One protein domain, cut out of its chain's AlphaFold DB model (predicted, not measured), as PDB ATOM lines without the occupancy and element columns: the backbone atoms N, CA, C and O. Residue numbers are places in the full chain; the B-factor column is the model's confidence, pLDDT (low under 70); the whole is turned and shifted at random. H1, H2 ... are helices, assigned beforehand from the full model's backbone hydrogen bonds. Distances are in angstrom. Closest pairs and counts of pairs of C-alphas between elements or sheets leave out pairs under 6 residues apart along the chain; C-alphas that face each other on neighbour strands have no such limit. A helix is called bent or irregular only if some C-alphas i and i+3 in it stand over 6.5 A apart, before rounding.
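This is residues 9 to 95 of the 102 residues of an uncharacterized protein of uncultured prokaryote (UniProt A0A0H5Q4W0). A long helix, H1, sharply kinked near residue 16, runs through the middle; H2 and H3 pack on one side, and H4 leads away from the other to residues 88 to 93, which stick out. The printed part has 87 residues with five named helices, H1 to H5, all helix. It is compact, radius of gyration of the C-alphas 13.3 A, spanning 40 by 32 by 19 A.

Find C-alpha 9 at (-8.736, 25.247, 10.293); H1, residues 9 to 38, spans 26.1 A and is irregular, C-alphas 15 and 18 being 9.2 A apart. Then come H2, residues 44 to 51; H3, 55 to 68, 20.3 A; H4, 76 to 85; and H5, 91 to 95, ending at (-10.095, 15.540, 13.030).

From the hub, H1, look to H3: they touch at a steep tilt of 50 degrees, opposite ways, closest C-alphas Ala 24 and Phe 65, 4.3 A. Residues 31 to 34 alone touch H2, closest C-alphas Val 34 and Tyr 47, 6.3 A. Residues 28 to 32 alone touch H4, about perpendicular at 86 degrees, closest C-alphas Gly 32 and Leu 79, 7.2 A. H3 and H4 are apart. Every O i to N i+4 pair is within hydrogen-bond range in H2, H3 and H4, against 23 of 26 in H1 and 0 of 1 in H5, whose O i to N i+3 pairs give 2 of 2.

The printed part has no cut and no long link; pLDDT is under 70 at residues 86 to 95.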
ATOM      1  N   PHE A   9      -9.359  24.053   9.735       91.06
ATOM      2  CA  PHE A   9      -8.736  25.247  10.293       91.06
ATOM      3  C   PHE A   9      -7.590  25.775   9.423       91.06
ATOM      4  O   PHE A   9      -7.513  26.977   9.182       91.06
ATOM      5  N   GLU A  10      -6.706  24.907   8.928       90.44
ATOM      6  CA  GLU A  10      -5.607  25.315   8.048       90.44
ATOM      7  C   GLU A  10      -6.115  25.887   6.727       90.44
ATOM      8  O   GLU A  10      -5.628  26.938   6.304       90.44
ATOM      9  N   ALA A  11      -7.127  25.257   6.124       91.12
ATOM     10  CA  ALA A  11      -7.764  25.757   4.910       91.12
ATOM     11  C   ALA A  11      -8.371  27.155   5.129       91.12
ATOM     12  O   ALA A  11      -8.138  28.071   4.335       91.12
ATOM     13  N   ALA A  12      -9.073  27.359   6.249       94.25
ATOM     14  CA  ALA A  12      -9.616  28.662   6.623       94.25
ATOM     15  C   ALA A  12      -8.512  29.700   6.890       94.25
ATOM     16  O   ALA A  12      -8.599  30.847   6.445       94.25
ATOM     17  N   ARG A  13      -7.445  29.304   7.599       95.81
ATOM     18  CA  ARG A  13      -6.328  30.180   7.981       95.81
ATOM     19  C   ARG A  13      -5.569  30.689   6.765       95.81
ATOM     20  O   ARG A  13      -5.179  31.855   6.760       95.81
ATOM     21  N   GLN A  14      -5.365  29.847   5.753       95.06
ATOM     22  CA  GLN A  14      -4.701  30.239   4.507       95.06
ATOM     23  C   GLN A  14      -5.468  31.337   3.758       95.06
ATOM     24  O   GLN A  14      -4.846  32.164   3.099       95.06
ATOM     25  N   ARG A  15      -6.801  31.377   3.884       94.69
ATOM     26  CA  ARG A  15      -7.657  32.341   3.173       94.69
ATOM     27  C   ARG A  15      -7.972  33.599   3.979       94.69
ATOM     28  O   ARG A  15      -7.931  34.694   3.436       94.69
ATOM     29  N   ALA A  16      -8.280  33.451   5.267       95.06
ATOM     30  CA  ALA A  16      -8.822  34.530   6.100       95.06
ATOM     31  C   ALA A  16      -7.912  34.925   7.282       95.06
ATOM     32  O   ALA A  16      -8.290  35.743   8.127       95.06
ATOM     33  N   GLY A  17      -6.713  34.340   7.375       96.31
ATOM     34  CA  GLY A  17      -5.814  34.502   8.517       96.31
ATOM     35  C   GLY A  17      -6.338  33.824   9.789       96.31
ATOM     36  O   GLY A  17      -7.428  33.258   9.824       96.31
ATOM     37  N   ILE A  18      -5.559  33.889  10.874       96.44
ATOM     38  CA  ILE A  18      -5.879  33.194  12.139       96.44
ATOM     39  C   ILE A  18      -7.219  33.664  12.725       96.44
ATOM     40  O   ILE A  18      -8.045  32.844  13.118       96.44
ATOM     41  N   ARG A  19      -7.459  34.982  12.760       96.56
ATOM     42  CA  ARG A  19      -8.705  35.542  13.307       96.56
ATOM     43  C   ARG A  19      -9.918  35.202  12.445       96.56
ATOM     44  O   ARG A  19     -10.963  34.858  12.984       96.56
ATOM     45  N   GLY A  20      -9.783  35.286  11.120       95.94
ATOM     46  CA  GLY A  20     -10.862  34.929  10.201       95.94
ATOM     47  C   GLY A  20     -11.220  33.449  10.298       95.94
ATOM     48  O   GLY A  20     -12.397  33.118  10.386       95.94
ATOM     49  N   ALA A  21     -10.211  32.579  10.398       95.69
ATOM     50  CA  ALA A  21     -10.412  31.153  10.623       95.69
ATOM     51  C   ALA A  21     -11.153  30.871  11.934       95.69
ATOM     52  O   ALA A  21     -12.157  30.166  11.922       95.69
ATOM     53  N   ALA A  22     -10.715  31.462  13.049       97.19
ATOM     54  CA  ALA A  22     -11.375  31.282  14.342       97.19
ATOM     55  C   ALA A  22     -12.853  31.712  14.304       97.19
ATOM     56  O   ALA A  22     -13.718  30.974  14.768       97.19
ATOM     57  N   ASN A  23     -13.155  32.862  13.692       97.44
ATOM     58  CA  ASN A  23     -14.531  33.347  13.557       97.44
ATOM     59  C   ASN A  23     -15.382  32.446  12.650       97.44
ATOM     60  O   ASN A  23     -16.539  32.175  12.967       97.44
ATOM     61  N   ALA A  24     -14.818  31.958  11.541       97.25
ATOM     62  CA  ALA A  24     -15.511  31.043  10.640       97.25
ATOM     63  C   ALA A  24     -15.840  29.717  11.337       97.25
ATOM     64  O   ALA A  24     -16.978  29.262  11.263       97.25
ATOM     65  N   LEU A  25     -14.884  29.131  12.067       96.44
ATOM     66  CA  LEU A  25     -15.114  27.901  12.828       96.44
ATOM     67  C   LEU A  25     -16.113  28.114  13.975       96.44
ATOM     68  O   LEU A  25     -16.967  27.261  14.193       96.44
ATOM     69  N   ALA A  26     -16.062  29.254  14.671       97.75
ATOM     70  CA  ALA A  26     -17.060  29.592  15.685       97.75
ATOM     71  C   ALA A  26     -18.474  29.642  15.083       97.75
ATOM     72  O   ALA A  26     -19.399  29.053  15.639       97.75
ATOM     73  N   PHE A  27     -18.629  30.268  13.912       98.31
ATOM     74  CA  PHE A  27     -19.898  30.279  13.188       98.31
ATOM     75  C   PHE A  27     -20.337  28.870  12.761       98.31
ATOM     76  O   PHE A  27     -21.512  28.545  12.903       98.31
ATOM     77  N   MET A  28     -19.416  28.013  12.304       97.81
ATOM     78  CA  MET A  28     -19.731  26.616  11.966       97.81
ATOM     79  C   MET A  28     -20.290  25.844  13.163       97.81
ATOM     80  O   MET A  28     -21.315  25.184  13.036       97.81
ATOM     81  N   VAL A  29     -19.645  25.948  14.328       97.19
ATOM     82  CA  VAL A  29     -20.100  25.277  15.557       97.19
ATOM     83  C   VAL A  29     -21.485  25.776  15.962       97.19
ATOM     84  O   VAL A  29     -22.386  24.981  16.215       97.19
ATOM     85  N   GLN A  30     -21.676  27.094  15.969       98.31
ATOM     86  CA  GLN A  30     -22.961  27.701  16.311       98.31
ATOM     87  C   GLN A  30     -24.073  27.314  15.330       98.31
ATOM     88  O   GLN A  30     -25.211  27.132  15.746       98.31
ATOM     89  N   TRP A  31     -23.756  27.179  14.041       98.44
ATOM     90  CA  TRP A  31     -24.692  26.702  13.025       98.44
ATOM     91  C   TRP A  31     -25.089  25.244  13.254       98.44
ATOM     92  O   TRP A  31     -26.271  24.923  13.176       98.44
ATOM     93  N   GLY A  32     -24.124  24.380  13.593       97.56
ATOM     94  CA  GLY A  32     -24.386  22.987  13.964       97.56
ATOM     95  C   GLY A  32     -25.371  22.878  15.127       97.56
ATOM     96  O   GLY A  32     -26.357  22.166  15.016       97.56
ATOM     97  N   MET A  33     -25.194  23.685  16.179       98.06
ATOM     98  CA  MET A  33     -26.131  23.720  17.313       98.06
ATOM     99  C   MET A  33     -27.555  24.120  16.904       98.06
ATOM    100  O   MET A  33     -28.525  23.552  17.397       98.06
ATOM    101  N   VAL A  34     -27.693  25.090  15.991       98.38
ATOM    102  CA  VAL A  34     -29.005  25.506  15.468       98.38
ATOM    103  C   VAL A  34     -29.630  24.374  14.650       98.38
ATOM    104  O   VAL A  34     -30.818  24.100  14.793       98.38
ATOM    105  N   ARG A  35     -28.832  23.697  13.818       97.69
ATOM    106  CA  ARG A  35     -29.269  22.547  13.020       97.69
ATOM    107  C   ARG A  35     -29.761  21.405  13.903       97.69
ATOM    108  O   ARG A  35     -30.848  20.896  13.656       97.69
ATOM    109  N   ASP A  36     -29.010  21.067  14.945       96.81
ATOM    110  CA  ASP A  36     -29.356  19.997  15.883       96.81
ATOM    111  C   ASP A  36     -30.632  20.331  16.673       96.81
ATOM    112  O   ASP A  36     -31.471  19.462  16.889       96.81
ATOM    113  N   GLN A  37     -30.823  21.598  17.065       97.81
ATOM    114  CA  GLN A  37     -32.048  22.031  17.743       97.81
ATOM    115  C   GLN A  37     -33.289  21.928  16.844       97.81
ATOM    116  O   GLN A  37     -34.381  21.636  17.333       97.81
ATOM    117  N   LEU A  38     -33.147  22.271  15.562       96.81
ATOM    118  CA  LEU A  38     -34.269  22.356  14.625       96.81
ATOM    119  C   LEU A  38     -34.555  21.040  13.898       96.81
ATOM    120  O   LEU A  38     -35.609  20.935  13.276       96.81
ATOM    121  N   ASP A  39     -33.629  20.080  13.944       96.44
ATOM    122  CA  ASP A  39     -33.672  18.816  13.196       96.44
ATOM    123  C   ASP A  39     -33.886  19.017  11.676       96.44
ATOM    124  O   ASP A  39     -34.548  18.245  10.985       96.44
ATOM    125  N   ARG A  40     -33.353  20.122  11.135       96.06
ATOM    126  CA  ARG A  40     -33.399  20.481   9.705       96.06
ATOM    127  C   ARG A  40     -32.296  21.473   9.347       96.06
ATOM    128  O   ARG A  40     -31.721  22.106  10.228       96.06
ATOM    129  N   GLU A  41     -32.062  21.684   8.049       97.44
ATOM    130  CA  GLU A  41     -31.165  22.747   7.576       97.44
ATOM    131  C   GLU A  41     -31.644  24.131   8.072       97.44
ATOM    132  O   GLU A  41     -32.791  24.519   7.800       97.44
ATOM    133  N   PRO A  42     -30.796  24.883   8.799       97.81
ATOM    134  CA  PRO A  42     -31.125  26.234   9.231       97.81
ATOM    135  C   PRO A  42     -31.052  27.250   8.094       97.81
ATOM    136  O   PRO A  42     -30.311  27.115   7.122       97.81
ATOM    137  N   THR A  43     -31.760  28.352   8.272       98.19
ATOM    138  CA  THR A  43     -31.557  29.593   7.527       98.19
ATOM    139  C   THR A  43     -30.740  30.583   8.358       98.19
ATOM    140  O   THR A  43     -30.517  30.407   9.558       98.19
ATOM    141  N   ILE A  44     -30.298  31.681   7.739       97.88
ATOM    142  CA  ILE A  44     -29.629  32.752   8.491       97.88
ATOM    143  C   ILE A  44     -30.574  33.440   9.489       97.88
ATOM    144  O   ILE A  44     -30.121  33.943  10.517       97.88
ATOM    145  N   ASP A  45     -31.879  33.439   9.204       98.12
ATOM    146  CA  ASP A  45     -32.889  33.982  10.106       98.12
ATOM    147  C   ASP A  45     -33.132  33.053  11.301       98.12
ATOM    148  O   ASP A  45     -33.215  33.557  12.420       98.12
ATOM    149  N   ASP A  46     -33.109  31.729  11.102       98.38
ATOM    150  CA  ASP A  46     -33.128  30.753  12.203       98.38
ATOM    151  C   ASP A  46     -31.923  30.952  13.137       98.38
ATOM    152  O   ASP A  46     -32.068  31.035  14.356       98.38
ATOM    153  N   TYR A  47     -30.720  31.100  12.565       98.44
ATOM    154  CA  TYR A  47     -29.504  31.389  13.330       98.44
ATOM    155  C   TYR A  47     -29.642  32.685  14.141       98.44
ATOM    156  O   TYR A  47     -29.279  32.739  15.319       98.44
ATOM    157  N   ARG A  48     -30.172  33.741  13.512       98.31
ATOM    158  CA  ARG A  48     -30.393  35.044  14.147       98.31
ATOM    159  C   ARG A  48     -31.338  34.925  15.340       98.31
ATOM    160  O   ARG A  48     -31.048  35.495  16.391       98.31
ATOM    161  N   GLU A  49     -32.449  34.223  15.157       98.25
ATOM    162  CA  GLU A  49     -33.475  34.028  16.179       98.25
ATOM    163  C   GLU A  49     -32.950  33.191  17.348       98.25
ATOM    164  O   GLU A  49     -33.047  33.625  18.497       98.25
ATOM    165  N   PHE A  50     -32.296  32.063  17.058       98.19
ATOM    166  CA  PHE A  50     -31.735  31.171  18.073       98.19
ATOM    167  C   PHE A  50     -30.689  31.874  18.953       98.19
ATOM    168  O   PHE A  50     -30.757  31.814  20.180       98.19
ATOM    169  N   TRP A  51     -29.744  32.602  18.344       97.75
ATOM    170  CA  TRP A  51     -28.671  33.301  19.068       97.75
ATOM    171  C   TRP A  51     -29.050  34.708  19.551       97.75
ATOM    172  O   TRP A  51     -28.233  35.374  20.188       97.75
ATOM    173  N   LYS A  52     -30.271  35.176  19.257       98.00
ATOM    174  CA  LYS A  52     -30.781  36.515  19.611       98.00
ATOM    175  C   LYS A  52     -29.859  37.656  19.163       98.00
ATOM    176  O   LYS A  52     -29.695  38.658  19.858       98.00
ATOM    177  N   VAL A  53     -29.245  37.510  17.990       97.94
ATOM    178  CA  VAL A  53     -28.364  38.535  17.413       97.94
ATOM    179  C   VAL A  53     -29.125  39.439  16.448       97.94
ATOM    180  O   VAL A  53     -30.204  39.115  15.954       97.94
ATOM    181  N   THR A  54     -28.561  40.606  16.143       98.38
ATOM    182  CA  THR A  54     -29.130  41.471  15.103       98.38
ATOM    183  C   THR A  54     -28.961  40.841  13.717       98.38
ATOM    184  O   THR A  54     -28.072  40.015  13.489       98.38
ATOM    185  N   ARG A  55     -29.780  41.280  12.753       97.50
ATOM    186  CA  ARG A  55     -29.643  40.860  11.350       97.50
ATOM    187  C   ARG A  55     -28.243  41.174  10.814       97.50
ATOM    188  O   ARG A  55     -27.607  40.302  10.236       97.50
ATOM    189  N   SER A  56     -27.728  42.381  11.049       97.88
ATOM    190  CA  SER A  56     -26.391  42.769  10.584       97.88
ATOM    191  C   SER A  56     -25.292  41.884  11.176       97.88
ATOM    192  O   SER A  56     -24.386  41.482  10.447       97.88
ATOM    193  N   THR A  57     -25.394  41.510  12.454       98.00
ATOM    194  CA  THR A  57     -24.461  40.569  13.089       98.00
ATOM    195  C   THR A  57     -24.521  39.183  12.446       98.00
ATOM    196  O   THR A  57     -23.476  38.648  12.084       98.00
ATOM    197  N   ALA A  58     -25.719  38.623  12.234       98.06
ATOM    198  CA  ALA A  58     -25.875  37.309  11.605       98.06
ATOM    199  C   ALA A  58     -25.258  37.275  10.193       98.06
ATOM    200  O   ALA A  58     -24.414  36.429   9.895       98.06
ATOM    201  N   PHE A  59     -25.591  38.255   9.348       97.50
ATOM    202  CA  PHE A  59     -25.020  38.365   8.002       97.50
ATOM    203  C   PHE A  59     -23.507  38.626   8.020       97.50
ATOM    204  O   PHE A  59     -22.790  38.136   7.148       97.50
ATOM    205  N   ARG A  60     -22.987  39.347   9.023       97.69
ATOM    206  CA  ARG A  60     -21.539  39.522   9.204       97.69
ATOM    207  C   ARG A  60     -20.846  38.197   9.514       97.69
ATOM    208  O   ARG A  60     -19.811  37.929   8.911       97.69
ATOM    209  N   HIS A  61     -21.398  37.373  10.405       97.94
ATOM    210  CA  HIS A  61     -20.829  36.054  10.702       97.94
ATOM    211  C   HIS A  61     -20.831  35.157   9.460       97.94
ATOM    212  O   HIS A  61     -19.803  34.574   9.116       97.94
ATOM    213  N   GLN A  62     -21.943  35.132   8.716       97.88
ATOM    214  CA  GLN A  62     -22.028  34.394   7.456       97.88
ATOM    215  C   GLN A  62     -21.015  34.900   6.418       97.88
ATOM    216  O   GLN A  62     -20.374  34.104   5.738       97.88
ATOM    217  N   SER A  63     -20.831  36.216   6.306       97.06
ATOM    218  CA  SER A  63     -19.841  36.815   5.406       97.06
ATOM    219  C   SER A  63     -18.408  36.421   5.784       97.06
ATOM    220  O   SER A  63     -17.626  36.027   4.923       97.06
ATOM    221  N   GLN A  64     -18.073  36.433   7.078       96.31
ATOM    222  CA  GLN A  64     -16.765  35.981   7.567       96.31
ATOM    223  C   GLN A  64     -16.525  34.496   7.285       96.31
ATOM    224  O   GLN A  64     -15.427  34.120   6.873       96.31
ATOM    225  N   PHE A  65     -17.553  33.663   7.450       98.06
ATOM    226  CA  PHE A  65     -17.493  32.259   7.065       98.06
ATOM    227  C   PHE A  65     -17.239  32.094   5.559       98.06
ATOM    228  O   PHE A  65     -16.309  31.391   5.177       98.06
ATOM    229  N   ARG A  66     -17.982  32.804   4.702       97.62
ATOM    230  CA  ARG A  66     -17.798  32.759   3.238       97.62
ATOM    231  C   ARG A  66     -16.436  33.282   2.789       97.62
ATOM    232  O   ARG A  66     -15.891  32.792   1.808       97.62
ATOM    233  N   ALA A  67     -15.848  34.231   3.512       95.94
ATOM    234  CA  ALA A  67     -14.481  34.674   3.245       95.94
ATOM    235  C   ALA A  67     -13.451  33.554   3.496       95.94
ATOM    236  O   ALA A  67     -12.474  33.435   2.757       95.94
ATOM    237  N   ALA A  68     -13.677  32.711   4.508       96.50
ATOM    238  CA  ALA A  68     -12.847  31.537   4.777       96.50
ATOM    239  C   ALA A  68     -13.160  30.357   3.838       96.50
ATOM    240  O   ALA A  68     -12.250  29.607   3.484       96.50
ATOM    241  N   PHE A  69     -14.414  30.220   3.394       96.38
ATOM    242  CA  PHE A  69     -14.896  29.123   2.551       96.38
ATOM    243  C   PHE A  69     -15.784  29.638   1.396       96.38
ATOM    244  O   PHE A  69     -17.009  29.548   1.468       96.38
ATOM    245  N   PRO A  70     -15.197  30.166   0.303       94.38
ATOM    246  CA  PRO A  70     -15.950  30.868  -0.748       94.38
ATOM    247  C   PRO A  70     -16.944  30.015  -1.540       94.38
ATOM    248  O   PRO A  70     -17.858  30.552  -2.158       94.38
ATOM    249  N   HIS A  71     -16.763  28.694  -1.535       93.81
ATOM    250  CA  HIS A  71     -17.643  27.748  -2.224       93.81
ATOM    251  C   HIS A  71     -18.781  27.234  -1.332       93.81
ATOM    252  O   HIS A  71     -19.619  26.466  -1.796       93.81
ATOM    253  N   GLU A  72     -18.833  27.667  -0.070       95.50
ATOM    254  CA  GLU A  72     -19.861  27.259   0.880       95.50
ATOM    255  C   GLU A  72     -20.885  28.367   1.091       95.50
ATOM    256  O   GLU A  72     -20.556  29.500   1.446       95.50
ATOM    257  N   SER A  73     -22.162  28.029   0.938       93.44
ATOM    258  CA  SER A  73     -23.249  28.954   1.277       93.44
ATOM    259  C   SER A  73     -23.528  28.983   2.781       93.44
ATOM    260  O   SER A  73     -23.809  30.061   3.325       93.44
ATOM    261  N   THR A  74     -23.428  27.815   3.424       96.56
ATOM    262  CA  THR A  74     -23.637  27.558   4.854       96.56
ATOM    263  C   THR A  74     -22.593  26.550   5.365       96.56
ATOM    264  O   THR A  74     -21.968  25.852   4.565       96.56
ATOM    265  N   PRO A  75     -22.384  26.446   6.687       97.44
ATOM    266  CA  PRO A  75     -21.503  25.443   7.290       97.44
ATOM    267  C   PRO A  75     -21.862  23.974   7.036       97.44
ATOM    268  O   PRO A  75     -21.008  23.113   7.249       97.44
ATOM    269  N   SER A  76     -23.091  23.666   6.617       96.50
ATOM    270  CA  SER A  76     -23.654  22.312   6.691       96.50
ATOM    271  C   SER A  76     -22.842  21.252   5.958       96.50
ATOM    272  O   SER A  76     -22.492  20.243   6.562       96.50
ATOM    273  N   ARG A  77     -22.418  21.506   4.713       94.44
ATOM    274  CA  ARG A  77     -21.608  20.539   3.954       94.44
ATOM    275  C   ARG A  77     -20.283  20.214   4.649       94.44
ATOM    276  O   ARG A  77     -19.843  19.066   4.650       94.44
ATOM    277  N   LEU A  78     -19.632  21.221   5.237       93.19
ATOM    278  CA  LEU A  78     -18.376  21.033   5.965       93.19
ATOM    279  C   LEU A  78     -18.591  20.296   7.291       93.19
ATOM    280  O   LEU A  78     -17.742  19.493   7.673       93.19
ATOM    281  N   LEU A  79     -19.713  20.538   7.975       93.81
ATOM    282  CA  LEU A  79     -20.096  19.801   9.183       93.81
ATOM    283  C   LEU A  79     -20.393  18.330   8.874       93.81
ATOM    284  O   LEU A  79     -19.968  17.452   9.624       93.81
ATOM    285  N   ASP A  80     -21.053  18.046   7.752       92.00
ATOM    286  CA  ASP A  80     -21.336  16.678   7.310       92.00
ATOM    287  C   ASP A  80     -20.044  15.952   6.924       92.00
ATOM    288  O   ASP A  80     -19.826  14.810   7.328       92.00
ATOM    289  N   LEU A  81     -19.130  16.639   6.228       87.50
ATOM    290  CA  LEU A  81     -17.800  16.109   5.933       87.50
ATOM    291  C   LEU A  81     -17.028  15.804   7.223       87.50
ATOM    292  O   LEU A  81     -16.508  14.700   7.369       87.50
ATOM    293  N   ALA A  82     -16.987  16.747   8.168       86.25
ATOM    294  CA  ALA A  82     -16.314  16.558   9.451       86.25
ATOM    295  C   ALA A  82     -16.902  15.375  10.236       86.25
ATOM    296  O   ALA A  82     -16.151  14.562  10.770       86.25
ATOM    297  N   SER A  83     -18.229  15.235  10.242       83.75
ATOM    298  CA  SER A  83     -18.933  14.136  10.913       83.75
ATOM    299  C   SER A  83     -18.685  12.791  10.228       83.75
ATOM    300  O   SER A  83     -18.460  11.793  10.900       83.75
ATOM    301  N   SER A  84     -18.651  12.752   8.892       79.56
ATOM    302  CA  SER A  84     -18.366  11.526   8.128       79.56
ATOM    303  C   SER A  84     -16.937  11.012   8.325       79.56
ATOM    304  O   SER A  84     -16.674   9.819   8.191       79.56
ATOM    305  N   GLN A  85     -16.008  11.918   8.640       70.81
ATOM    306  CA  GLN A  85     -14.610  11.595   8.916       70.81
ATOM    307  C   GLN A  85     -14.334  11.354  10.401       70.81
ATOM    308  O   GLN A  85     -13.245  10.895  10.755       70.81
ATOM    309  N   TRP A  86     -15.308  11.635  11.271       63.94
ATOM    310  CA  TRP A  86     -15.225  11.303  12.680       63.94
ATOM    311  C   TRP A  86     -15.290   9.785  12.858       63.94
ATOM    312  O   TRP A  86     -16.347   9.158  12.841       63.94
ATOM    313  N   ASP A  87     -14.120   9.186  13.040       57.00
ATOM    314  CA  ASP A  87     -13.990   7.787  13.411       57.00
ATOM    315  C   ASP A  87     -13.952   7.684  14.941       57.00
ATOM    316  O   ASP A  87     -12.932   7.971  15.577       57.00
ATOM    317  N   ALA A  88     -15.066   7.255  15.544       53.03
ATOM    318  CA  ALA A  88     -15.175   7.050  16.989       53.03
ATOM    319  C   ALA A  88     -14.095   6.092  17.539       53.03
ATOM    320  O   ALA A  88     -13.770   6.156  18.723       53.03
ATOM    321  N   LYS A  89     -13.493   5.242  16.686       43.78
ATOM    322  CA  LYS A  89     -12.385   4.349  17.060       43.78
ATOM    323  C   LYS A  89     -11.016   5.043  17.109       43.78
ATOM    324  O   LYS A  89     -10.093   4.485  17.696       43.78
ATOM    325  N   ARG A  90     -10.858   6.232  16.509       48.28
ATOM    326  CA  ARG A  90      -9.601   7.017  16.484       48.28
ATOM    327  C   ARG A  90      -9.654   8.300  17.320       48.28
ATOM    328  O   ARG A  90      -8.608   8.900  17.572       48.28
ATOM    329  N   GLY A  91     -10.837   8.717  17.771       56.41
ATOM    330  CA  GLY A  91     -11.016   9.906  18.609       56.41
ATOM    331  C   GLY A  91     -10.523  11.194  17.934       56.41
ATOM    332  O   GLY A  91     -10.564  11.330  16.712       56.41
ATOM    333  N   VAL A  92     -10.009  12.145  18.724       56.25
ATOM    334  CA  VAL A  92      -9.556  13.471  18.246       56.25
ATOM    335  C   VAL A  92      -8.456  13.428  17.172       56.25
ATOM    336  O   VAL A  92      -8.307  14.391  16.425       56.25
ATOM    337  N   ALA A  93      -7.730  12.313  17.032       53.78
ATOM    338  CA  ALA A  93      -6.723  12.127  15.984       53.78
ATOM    339  C   ALA A  93      -7.329  12.071  14.564       53.78
ATOM    340  O   ALA A  93      -6.630  12.342  13.589       53.78
ATOM    341  N   GLY A  94      -8.627  11.761  14.434       52.47
ATOM    342  CA  GLY A  94      -9.340  11.747  13.151       52.47
ATOM    343  C   GLY A  94      -9.670  13.137  12.592       52.47
ATOM    344  O   GLY A  94      -9.805  13.293  11.382       52.47
ATOM    345  N   LEU A  95      -9.731  14.172  13.438       54.31
ATOM    346  CA  LEU A  95     -10.095  15.540  13.030       54.31
ATOM    347  C   LEU A  95      -8.996  16.247  12.221       54.31
ATOM    348  O   LEU A  95      -9.270  17.204  11.499       54.31
TER     349      LEU A  95